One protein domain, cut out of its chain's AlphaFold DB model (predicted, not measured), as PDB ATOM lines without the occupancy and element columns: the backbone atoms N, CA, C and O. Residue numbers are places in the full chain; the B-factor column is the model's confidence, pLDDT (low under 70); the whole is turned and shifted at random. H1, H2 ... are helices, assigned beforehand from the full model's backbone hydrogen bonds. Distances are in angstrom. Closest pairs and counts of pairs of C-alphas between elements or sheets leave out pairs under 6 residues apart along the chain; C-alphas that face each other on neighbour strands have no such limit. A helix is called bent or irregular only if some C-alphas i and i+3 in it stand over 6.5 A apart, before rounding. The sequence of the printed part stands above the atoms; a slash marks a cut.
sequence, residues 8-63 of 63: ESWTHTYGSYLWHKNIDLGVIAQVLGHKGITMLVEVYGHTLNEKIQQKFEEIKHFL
ATOM      1  N   GLU A   8      -4.430 -18.616  -6.992       57.41
ATOM      2  CA  GLU A   8      -5.607 -19.132  -6.298       57.41
ATOM      3  C   GLU A   8      -5.320 -20.404  -5.482       57.41
ATOM      4  O   GLU A   8      -5.883 -20.587  -4.404       57.41
ATOM      5  N   SER A   9      -4.404 -21.274  -5.923       62.31
ATOM      6  CA  SER A   9      -4.135 -22.563  -5.261       62.31
ATOM      7  C   SER A   9      -3.561 -22.388  -3.849       62.31
ATOM      8  O   SER A   9      -3.901 -23.134  -2.926       62.31
ATOM      9  N   TRP A  10      -2.736 -21.356  -3.651       66.19
ATOM     10  CA  TRP A  10      -2.189 -21.008  -2.338       66.19
ATOM     11  C   TRP A  10      -3.265 -20.436  -1.414       66.19
ATOM     12  O   TRP A  10      -3.335 -20.824  -0.250       66.19
ATOM     13  N   THR A  11      -4.154 -19.582  -1.931       70.81
ATOM     14  CA  THR A  11      -5.276 -19.039  -1.152       70.81
ATOM     15  C   THR A  11      -6.318 -20.098  -0.810       70.81
ATOM     16  O   THR A  11      -6.819 -20.095   0.311       70.81
ATOM     17  N   HIS A  12      -6.596 -21.046  -1.710       71.81
ATOM     18  CA  HIS A  12      -7.465 -22.189  -1.425       71.81
ATOM     19  C   HIS A  12      -6.850 -23.097  -0.359       71.81
ATOM     20  O   HIS A  12      -7.508 -23.422   0.625       71.81
ATOM     21  N   THR A  13      -5.573 -23.461  -0.505       79.81
ATOM     22  CA  THR A  13      -4.883 -24.336   0.456       79.81
ATOM     23  C   THR A  13      -4.781 -23.685   1.837       79.81
ATOM     24  O   THR A  13      -5.090 -24.311   2.852       79.81
ATOM     25  N   TYR A  14      -4.398 -22.409   1.887       79.19
ATOM     26  CA  TYR A  14      -4.264 -21.659   3.132       79.19
ATOM     27  C   TYR A  14      -5.624 -21.366   3.784       79.19
ATOM     28  O   TYR A  14      -5.776 -21.541   4.993       79.19
ATOM     29  N   GLY A  15      -6.639 -21.010   2.991       78.12
ATOM     30  CA  GLY A  15      -8.013 -20.827   3.463       78.12
ATOM     31  C   GLY A  15      -8.594 -22.107   4.068       78.12
ATOM     32  O   GLY A  15      -9.118 -22.071   5.182       78.12
ATOM     33  N   SER A  16      -8.403 -23.251   3.400       76.00
ATOM     34  CA  SER A  16      -8.821 -24.567   3.909       76.00
ATOM     35  C   SER A  16      -8.126 -24.919   5.213       76.00
ATOM     36  O   SER A  16      -8.775 -25.369   6.157       76.00
ATOM     37  N   TYR A  17      -6.828 -24.648   5.323       82.75
ATOM     38  CA  TYR A  17      -6.088 -24.882   6.558       82.75
ATOM     39  C   TYR A  17      -6.634 -24.069   7.747       82.75
ATOM     40  O   TYR A  17      -6.816 -24.616   8.838       82.75
ATOM     41  N   LEU A  18      -6.929 -22.778   7.547       81.75
ATOM     42  CA  LEU A  18      -7.476 -21.911   8.598       81.75
ATOM     43  C   LEU A  18      -8.906 -22.314   8.986       81.75
ATOM     44  O   LEU A  18      -9.234 -22.362  10.173       81.75
ATOM     45  N   TRP A  19      -9.733 -22.685   8.010       76.38
ATOM     46  CA  TRP A  19     -11.092 -23.169   8.256       76.38
ATOM     47  C   TRP A  19     -11.108 -24.471   9.062       76.38
ATOM     48  O   TRP A  19     -11.860 -24.600  10.030       76.38
ATOM     49  N   HIS A  20     -10.221 -25.417   8.737       81.62
ATOM     50  CA  HIS A  20     -10.060 -26.655   9.507       81.62
ATOM     51  C   HIS A  20      -9.605 -26.408  10.954       81.62
ATOM     52  O   HIS A  20      -9.850 -27.240  11.828       81.62
ATOM     53  N   LYS A  21      -8.997 -25.252  11.240       85.06
ATOM     54  CA  LYS A  21      -8.678 -24.800  12.601       85.06
ATOM     55  C   LYS A  21      -9.843 -24.104  13.320       85.06
ATOM     56  O   LYS A  21      -9.622 -23.560  14.396       85.06
ATOM     57  N   ASN A  22     -11.064 -24.165  12.782       80.06
ATOM     58  CA  ASN A  22     -12.257 -23.482  13.308       80.06
ATOM     59  C   ASN A  22     -12.121 -21.949  13.360       80.06
ATOM     60  O   ASN A  22     -12.752 -21.295  14.188       80.06
ATOM     61  N   ILE A  23     -11.309 -21.360  12.479       81.88
ATOM     62  CA  ILE A  23     -11.234 -19.903  12.348       81.88
ATOM     63  C   ILE A  23     -12.428 -19.425  11.519       81.88
ATOM     64  O   ILE A  23     -12.780 -20.037  10.510       81.88
ATOM     65  N   ASP A  24     -13.046 -18.331  11.960       81.19
ATOM     66  CA  ASP A  24     -14.193 -17.723  11.289       81.19
ATOM     67  C   ASP A  24     -13.871 -17.319   9.839       81.19
ATOM     68  O   ASP A  24     -12.824 -16.733   9.546       81.19
ATOM     69  N   LEU A  25     -14.792 -17.613   8.918       74.19
ATOM     70  CA  LEU A  25     -14.616 -17.325   7.491       74.19
ATOM     71  C   LEU A  25     -14.541 -15.828   7.197       74.19
ATOM     72  O   LEU A  25     -13.824 -15.437   6.279       74.19
ATOM     73  N   GLY A  26     -15.218 -14.984   7.975       76.00
ATOM     74  CA  GLY A  26     -15.102 -13.531   7.862       76.00
ATOM     75  C   GLY A  26     -13.711 -13.027   8.254       76.00
ATOM     76  O   GLY A  26     -13.199 -12.081   7.651       76.00
ATOM     77  N   VAL A  27     -13.056 -13.693   9.208       81.19
ATOM     78  CA  VAL A  27     -11.653 -13.426   9.570       81.19
ATOM     79  C   VAL A  27     -10.710 -13.900   8.464       81.19
ATOM     80  O   VAL A  27      -9.821 -13.155   8.052       81.19
ATOM     81  N   ILE A  28     -10.930 -15.102   7.922       80.00
ATOM     82  CA  ILE A  28     -10.143 -15.640   6.799       80.00
ATOM     83  C   ILE A  28     -10.275 -14.736   5.561       80.00
ATOM     84  O   ILE A  28      -9.275 -14.439   4.908       80.00
ATOM     85  N   ALA A  29     -11.480 -14.234   5.271       79.56
ATOM     86  CA  ALA A  29     -11.741 -13.303   4.174       79.56
ATOM     87  C   ALA A  29     -10.959 -11.990   4.320       79.56
ATOM     88  O   ALA A  29     -10.391 -11.503   3.343       79.56
ATOM     89  N   GLN A  30     -10.887 -11.431   5.531       80.31
ATOM     90  CA  GLN A  30     -10.106 -10.218   5.796       80.31
ATOM     91  C   GLN A  30      -8.601 -10.441   5.617       80.31
ATOM     92  O   GLN A  30      -7.922  -9.582   5.062       80.31
ATOM     93  N   VAL A  31      -8.086 -11.600   6.034       81.44
ATOM     94  CA  VAL A  31      -6.663 -11.954   5.884       81.44
ATOM     95  C   VAL A  31      -6.284 -12.181   4.418       81.44
ATOM     96  O   VAL A  31      -5.193 -11.807   3.993       81.44
ATOM     97  N   LEU A  32      -7.180 -12.780   3.633       77.38
ATOM     98  CA  LEU A  32      -6.955 -13.083   2.216       77.38
ATOM     99  C   LEU A  32      -7.289 -11.912   1.269       77.38
ATOM    100  O   LEU A  32      -6.902 -11.931   0.097       77.38
ATOM    101  N   GLY A  33      -8.006 -10.896   1.751       76.88
ATOM    102  CA  GLY A  33      -8.432  -9.739   0.965       76.88
ATOM    103  C   GLY A  33      -9.448 -10.086  -0.132       76.88
ATOM    104  O   GLY A  33     -10.103 -11.126  -0.109       76.88
ATOM    105  N   HIS A  34      -9.579  -9.213  -1.137       75.38
ATOM    106  CA  HIS A  34     -10.619  -9.321  -2.173       75.38
ATOM    107  C   HIS A  34     -10.622 -10.656  -2.941       75.38
ATOM    108  O   HIS A  34     -11.689 -11.141  -3.300       75.38
ATOM    109  N   LYS A  35      -9.453 -11.280  -3.151       70.00
ATOM    110  CA  LYS A  35      -9.351 -12.605  -3.791       70.00
ATOM    111  C   LYS A  35      -9.873 -13.730  -2.894       70.00
ATOM    112  O   LYS A  35     -10.433 -14.704  -3.384       70.00
ATOM    113  N   GLY A  36      -9.718 -13.571  -1.581       68.94
ATOM    114  CA  GLY A  36     -10.280 -14.476  -0.590       68.94
ATOM    115  C   GLY A  36     -11.798 -14.464  -0.588       68.94
ATOM    116  O   GLY A  36     -12.387 -15.526  -0.485       68.94
ATOM    117  N   ILE A  37     -12.427 -13.295  -0.758       71.50
ATOM    118  CA  ILE A  37     -13.892 -13.160  -0.751       71.50
ATOM    119  C   ILE A  37     -14.528 -13.959  -1.892       71.50
ATOM    120  O   ILE A  37     -15.458 -14.719  -1.639       71.50
ATOM    121  N   THR A  38     -14.018 -13.840  -3.121       75.62
ATOM    122  CA  THR A  38     -14.538 -14.596  -4.274       75.62
ATOM    123  C   THR A  38     -14.419 -16.100  -4.045       75.62
ATOM    124  O   THR A  38     -15.413 -16.816  -4.120       75.62
ATOM    125  N   MET A  39     -13.237 -16.557  -3.626       76.31
ATOM    126  CA  MET A  39     -12.991 -17.959  -3.291       76.31
ATOM    127  C   MET A  39     -13.905 -18.466  -2.165       76.31
ATOM    128  O   MET A  39     -14.380 -19.602  -2.189       76.31
ATOM    129  N   LEU A  40     -14.178 -17.611  -1.179       76.31
ATOM    130  CA  LEU A  40     -15.039 -17.930  -0.051       76.31
ATOM    131  C   LEU A  40     -16.496 -18.096  -0.475       76.31
ATOM    132  O   LEU A  40     -17.167 -19.019  -0.024       76.31
ATOM    133  N   VAL A  41     -16.968 -17.255  -1.388       75.94
ATOM    134  CA  VAL A  41     -18.304 -17.380  -1.979       75.94
ATOM    135  C   VAL A  41     -18.408 -18.641  -2.844       75.94
ATOM    136  O   VAL A  41     -19.383 -19.377  -2.711       75.94
ATOM    137  N   GLU A  42     -17.402 -18.928  -3.671       76.00
ATOM    138  CA  GLU A  42     -17.428 -20.054  -4.618       76.00
ATOM    139  C   GLU A  42     -17.277 -21.425  -3.945       76.00
ATOM    140  O   GLU A  42     -18.007 -22.356  -4.272       76.00
ATOM    141  N   VAL A  43     -16.351 -21.567  -2.993       68.88
ATOM    142  CA  VAL A  43     -16.067 -22.863  -2.348       68.88
ATOM    143  C   VAL A  43     -16.827 -23.009  -1.040       68.88
ATOM    144  O   VAL A  43     -17.468 -24.030  -0.794       68.88
ATOM    145  N   TYR A  44     -16.782 -21.984  -0.192       71.56
ATOM    146  CA  TYR A  44     -17.374 -22.077   1.138       71.56
ATOM    147  C   TYR A  44     -18.843 -21.684   1.161       71.56
ATOM    148  O   TYR A  44     -19.529 -22.120   2.075       71.56
ATOM    149  N   GLY A  45     -19.369 -20.948   0.180       75.31
ATOM    150  CA  GLY A  45     -20.802 -20.643   0.104       75.31
ATOM    151  C   GLY A  45     -21.660 -21.911   0.060       75.31
ATOM    152  O   GLY A  45     -22.613 -22.048   0.830       75.31
ATOM    153  N   HIS A  46     -21.264 -22.885  -0.765       77.19
ATOM    154  CA  HIS A  46     -21.934 -24.184  -0.848       77.19
ATOM    155  C   HIS A  46     -21.761 -25.010   0.433       77.19
ATOM    156  O   HIS A  46     -22.754 -25.412   1.039       77.19
ATOM    157  N   THR A  47     -20.525 -25.193   0.908       73.31
ATOM    158  CA  THR A  47     -20.244 -25.977   2.125       73.31
ATOM    159  C   THR A  47     -20.855 -25.364   3.388       73.31
ATOM    160  O   THR A  47     -21.268 -26.080   4.301       73.31
ATOM    161  N   LEU A  48     -20.927 -24.033   3.471       73.19
ATOM    162  CA  LEU A  48     -21.572 -23.330   4.575       73.19
ATOM    163  C   LEU A  48     -23.072 -23.611   4.571       73.19
ATOM    164  O   LEU A  48     -23.624 -23.923   5.622       73.19
ATOM    165  N   ASN A  49     -23.710 -23.557   3.400       75.31
ATOM    166  CA  ASN A  49     -25.118 -23.903   3.272       75.31
ATOM    167  C   ASN A  49     -25.370 -25.357   3.701       75.31
ATOM    168  O   ASN A  49     -26.276 -25.599   4.490       75.31
ATOM    169  N   GLU A  50     -24.532 -26.307   3.283       79.44
ATOM    170  CA  GLU A  50     -24.630 -27.707   3.725       79.44
ATOM    171  C   GLU A  50     -24.479 -27.856   5.246       79.44
ATOM    172  O   GLU A  50     -25.297 -28.520   5.881       79.44
ATOM    173  N   LYS A  51     -23.491 -27.192   5.862       74.56
ATOM    174  CA  LYS A  51     -23.326 -27.190   7.327       74.56
ATOM    175  C   LYS A  51     -24.513 -26.560   8.050       74.56
ATOM    176  O   LYS A  51     -24.905 -27.049   9.106       74.56
ATOM    177  N   ILE A  52     -25.069 -25.469   7.520       77.62
ATOM    178  CA  ILE A  52     -26.256 -24.819   8.086       77.62
ATOM    179  C   ILE A  52     -27.445 -25.772   8.008       77.62
ATOM    180  O   ILE A  52     -28.124 -25.948   9.013       77.62
ATOM    181  N   GLN A  53     -27.666 -26.419   6.861       80.06
ATOM    182  CA  GLN A  53     -28.736 -27.404   6.695       80.06
ATOM    183  C   GLN A  53     -28.568 -28.576   7.669       80.06
ATOM    184  O   GLN A  53     -29.518 -28.915   8.362       80.06
ATOM    185  N   GLN A  54     -27.360 -29.130   7.810       81.44
ATOM    186  CA  GLN A  54     -27.081 -30.193   8.784       81.44
ATOM    187  C   GLN A  54     -27.399 -29.760  10.218       81.44
ATOM    188  O   GLN A  54     -28.123 -30.459  10.921       81.44
ATOM    189  N   LYS A  55     -26.927 -28.580  10.640       77.94
ATOM    190  CA  LYS A  55     -27.235 -28.052  11.978       77.94
ATOM    191  C   LYS A  55     -28.720 -27.754  12.169       77.94
ATOM    192  O   LYS A  55     -29.235 -27.892  13.274       77.94
ATOM    193  N   PHE A  56     -29.408 -27.324  11.118       81.19
ATOM    194  CA  PHE A  56     -30.838 -27.048  11.165       81.19
ATOM    195  C   PHE A  56     -31.655 -28.336  11.312       81.19
ATOM    196  O   PHE A  56     -32.579 -28.377  12.121       81.19
ATOM    197  N   GLU A  57     -31.285 -29.399  10.595       83.00
ATOM    198  CA  GLU A  57     -31.886 -30.729  10.751       83.00
ATOM    199  C   GLU A  57     -31.583 -31.340  12.127       83.00
ATOM    200  O   GLU A  57     -32.482 -31.894  12.756       83.00
ATOM    201  N   GLU A  58     -30.368 -31.161  12.661       81.25
ATOM    202  CA  GLU A  58     -30.059 -31.541  14.045       81.25
ATOM    203  C   GLU A  58     -30.989 -30.832  15.038       81.25
ATOM    204  O   GLU A  58     -31.598 -31.488  15.878       81.25
ATOM    205  N   ILE A  59     -31.167 -29.509  14.920       80.50
ATOM    206  CA  ILE A  59     -32.072 -28.746  15.797       80.50
ATOM    207  C   ILE A  59     -33.521 -29.225  15.656       80.50
ATOM    208  O   ILE A  59     -34.212 -29.349  16.668       80.50
ATOM    209  N   LYS A  60     -33.984 -29.536  14.439       75.88
ATOM    210  CA  LYS A  60     -35.320 -30.115  14.225       75.88
ATOM    211  C   LYS A  60     -35.505 -31.462  14.913       75.88
ATOM    212  O   LYS A  60     -36.623 -31.768  15.292       75.88
ATOM    213  N   HIS A  61     -34.455 -32.268  15.056       71.12
ATOM    214  CA  HIS A  61     -34.533 -33.545  15.772       71.12
ATOM    215  C   HIS A  61     -34.561 -33.384  17.302       71.12
ATOM    216  O   HIS A  61     -34.919 -34.331  18.001       71.12
ATOM    217  N   PHE A  62     -34.168 -32.220  17.829       64.44
ATOM    218  CA  PHE A  62     -34.218 -31.905  19.263       64.44
ATOM    219  C   PHE A  62     -35.507 -31.181  19.698       64.44
ATOM    220  O   PHE A  62     -35.724 -31.040  20.903       64.44
ATOM    221  N   LEU A  63     -36.327 -30.720  18.747       54.16
ATOM    222  CA  LEU A  63     -37.646 -30.104  18.957       54.16
ATOM    223  C   LEU A  63     -38.765 -31.134  18.778       54.16
ATOM    224  O   LEU A  63     -39.730 -31.065  19.571       54.16
TER     225      LEU A  63
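AT A GLANCE: This is residues 8 to 63 of the 63 residues of the protein "Integrase" of Streptococcus canis (UniProt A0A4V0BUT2). Two helices make a small compact body from which a long helical arm sticks out: H1 packs on the first part of H2, which turns sharply back at a kink near residue 32, and residues 49 to 63 stand free. The printed part has 56 residues with two named helices, H1 then H2, and no named strand: all helix. It is loose, with a radius of gyration of the C-alphas of 13.1 A; it spans 41 by 20 by 17 A, and the arm makes the length.

HOW THE PARTS SIT: Look first at H1, residues 8 to 20, then at H2, residues 25 to 62, after a tight link of 4 residues. They touch, H2 with residues 25 to 39 alone; the closest C-alphas, those of Gly 15 and Ile 28, are 6.5 A apart. Their lines stand at a steep tilt of 41 degrees, the same way, though the line of H2 is a rough one. Near residue 32 H2 has a kink of 141 degrees, and it is irregular: C-alphas 31 and 34 are 9.4 A apart. In H1 every O i to N i+4 pair is within hydrogen-bond range; in H2, 28 of 34.

IN THESE COORDINATES: Find C-alpha 8 at (-5.607, -19.132, -6.298); from there H1 runs 18.1 A to C-alpha 20. H2 runs from C-alpha 25 at (-14.616, -17.325, 7.491) to C-alpha 62 at (-34.218, -31.905, 19.263), 27.1 A away.

THE WHOLE: The two C-alphas farthest apart, those of Trp 10 and Leu 63, are 42.3 A apart. The printed part has no cut. Look for pLDDT under 70 at residues 8 to 10, 36, 43 and 62 to 63.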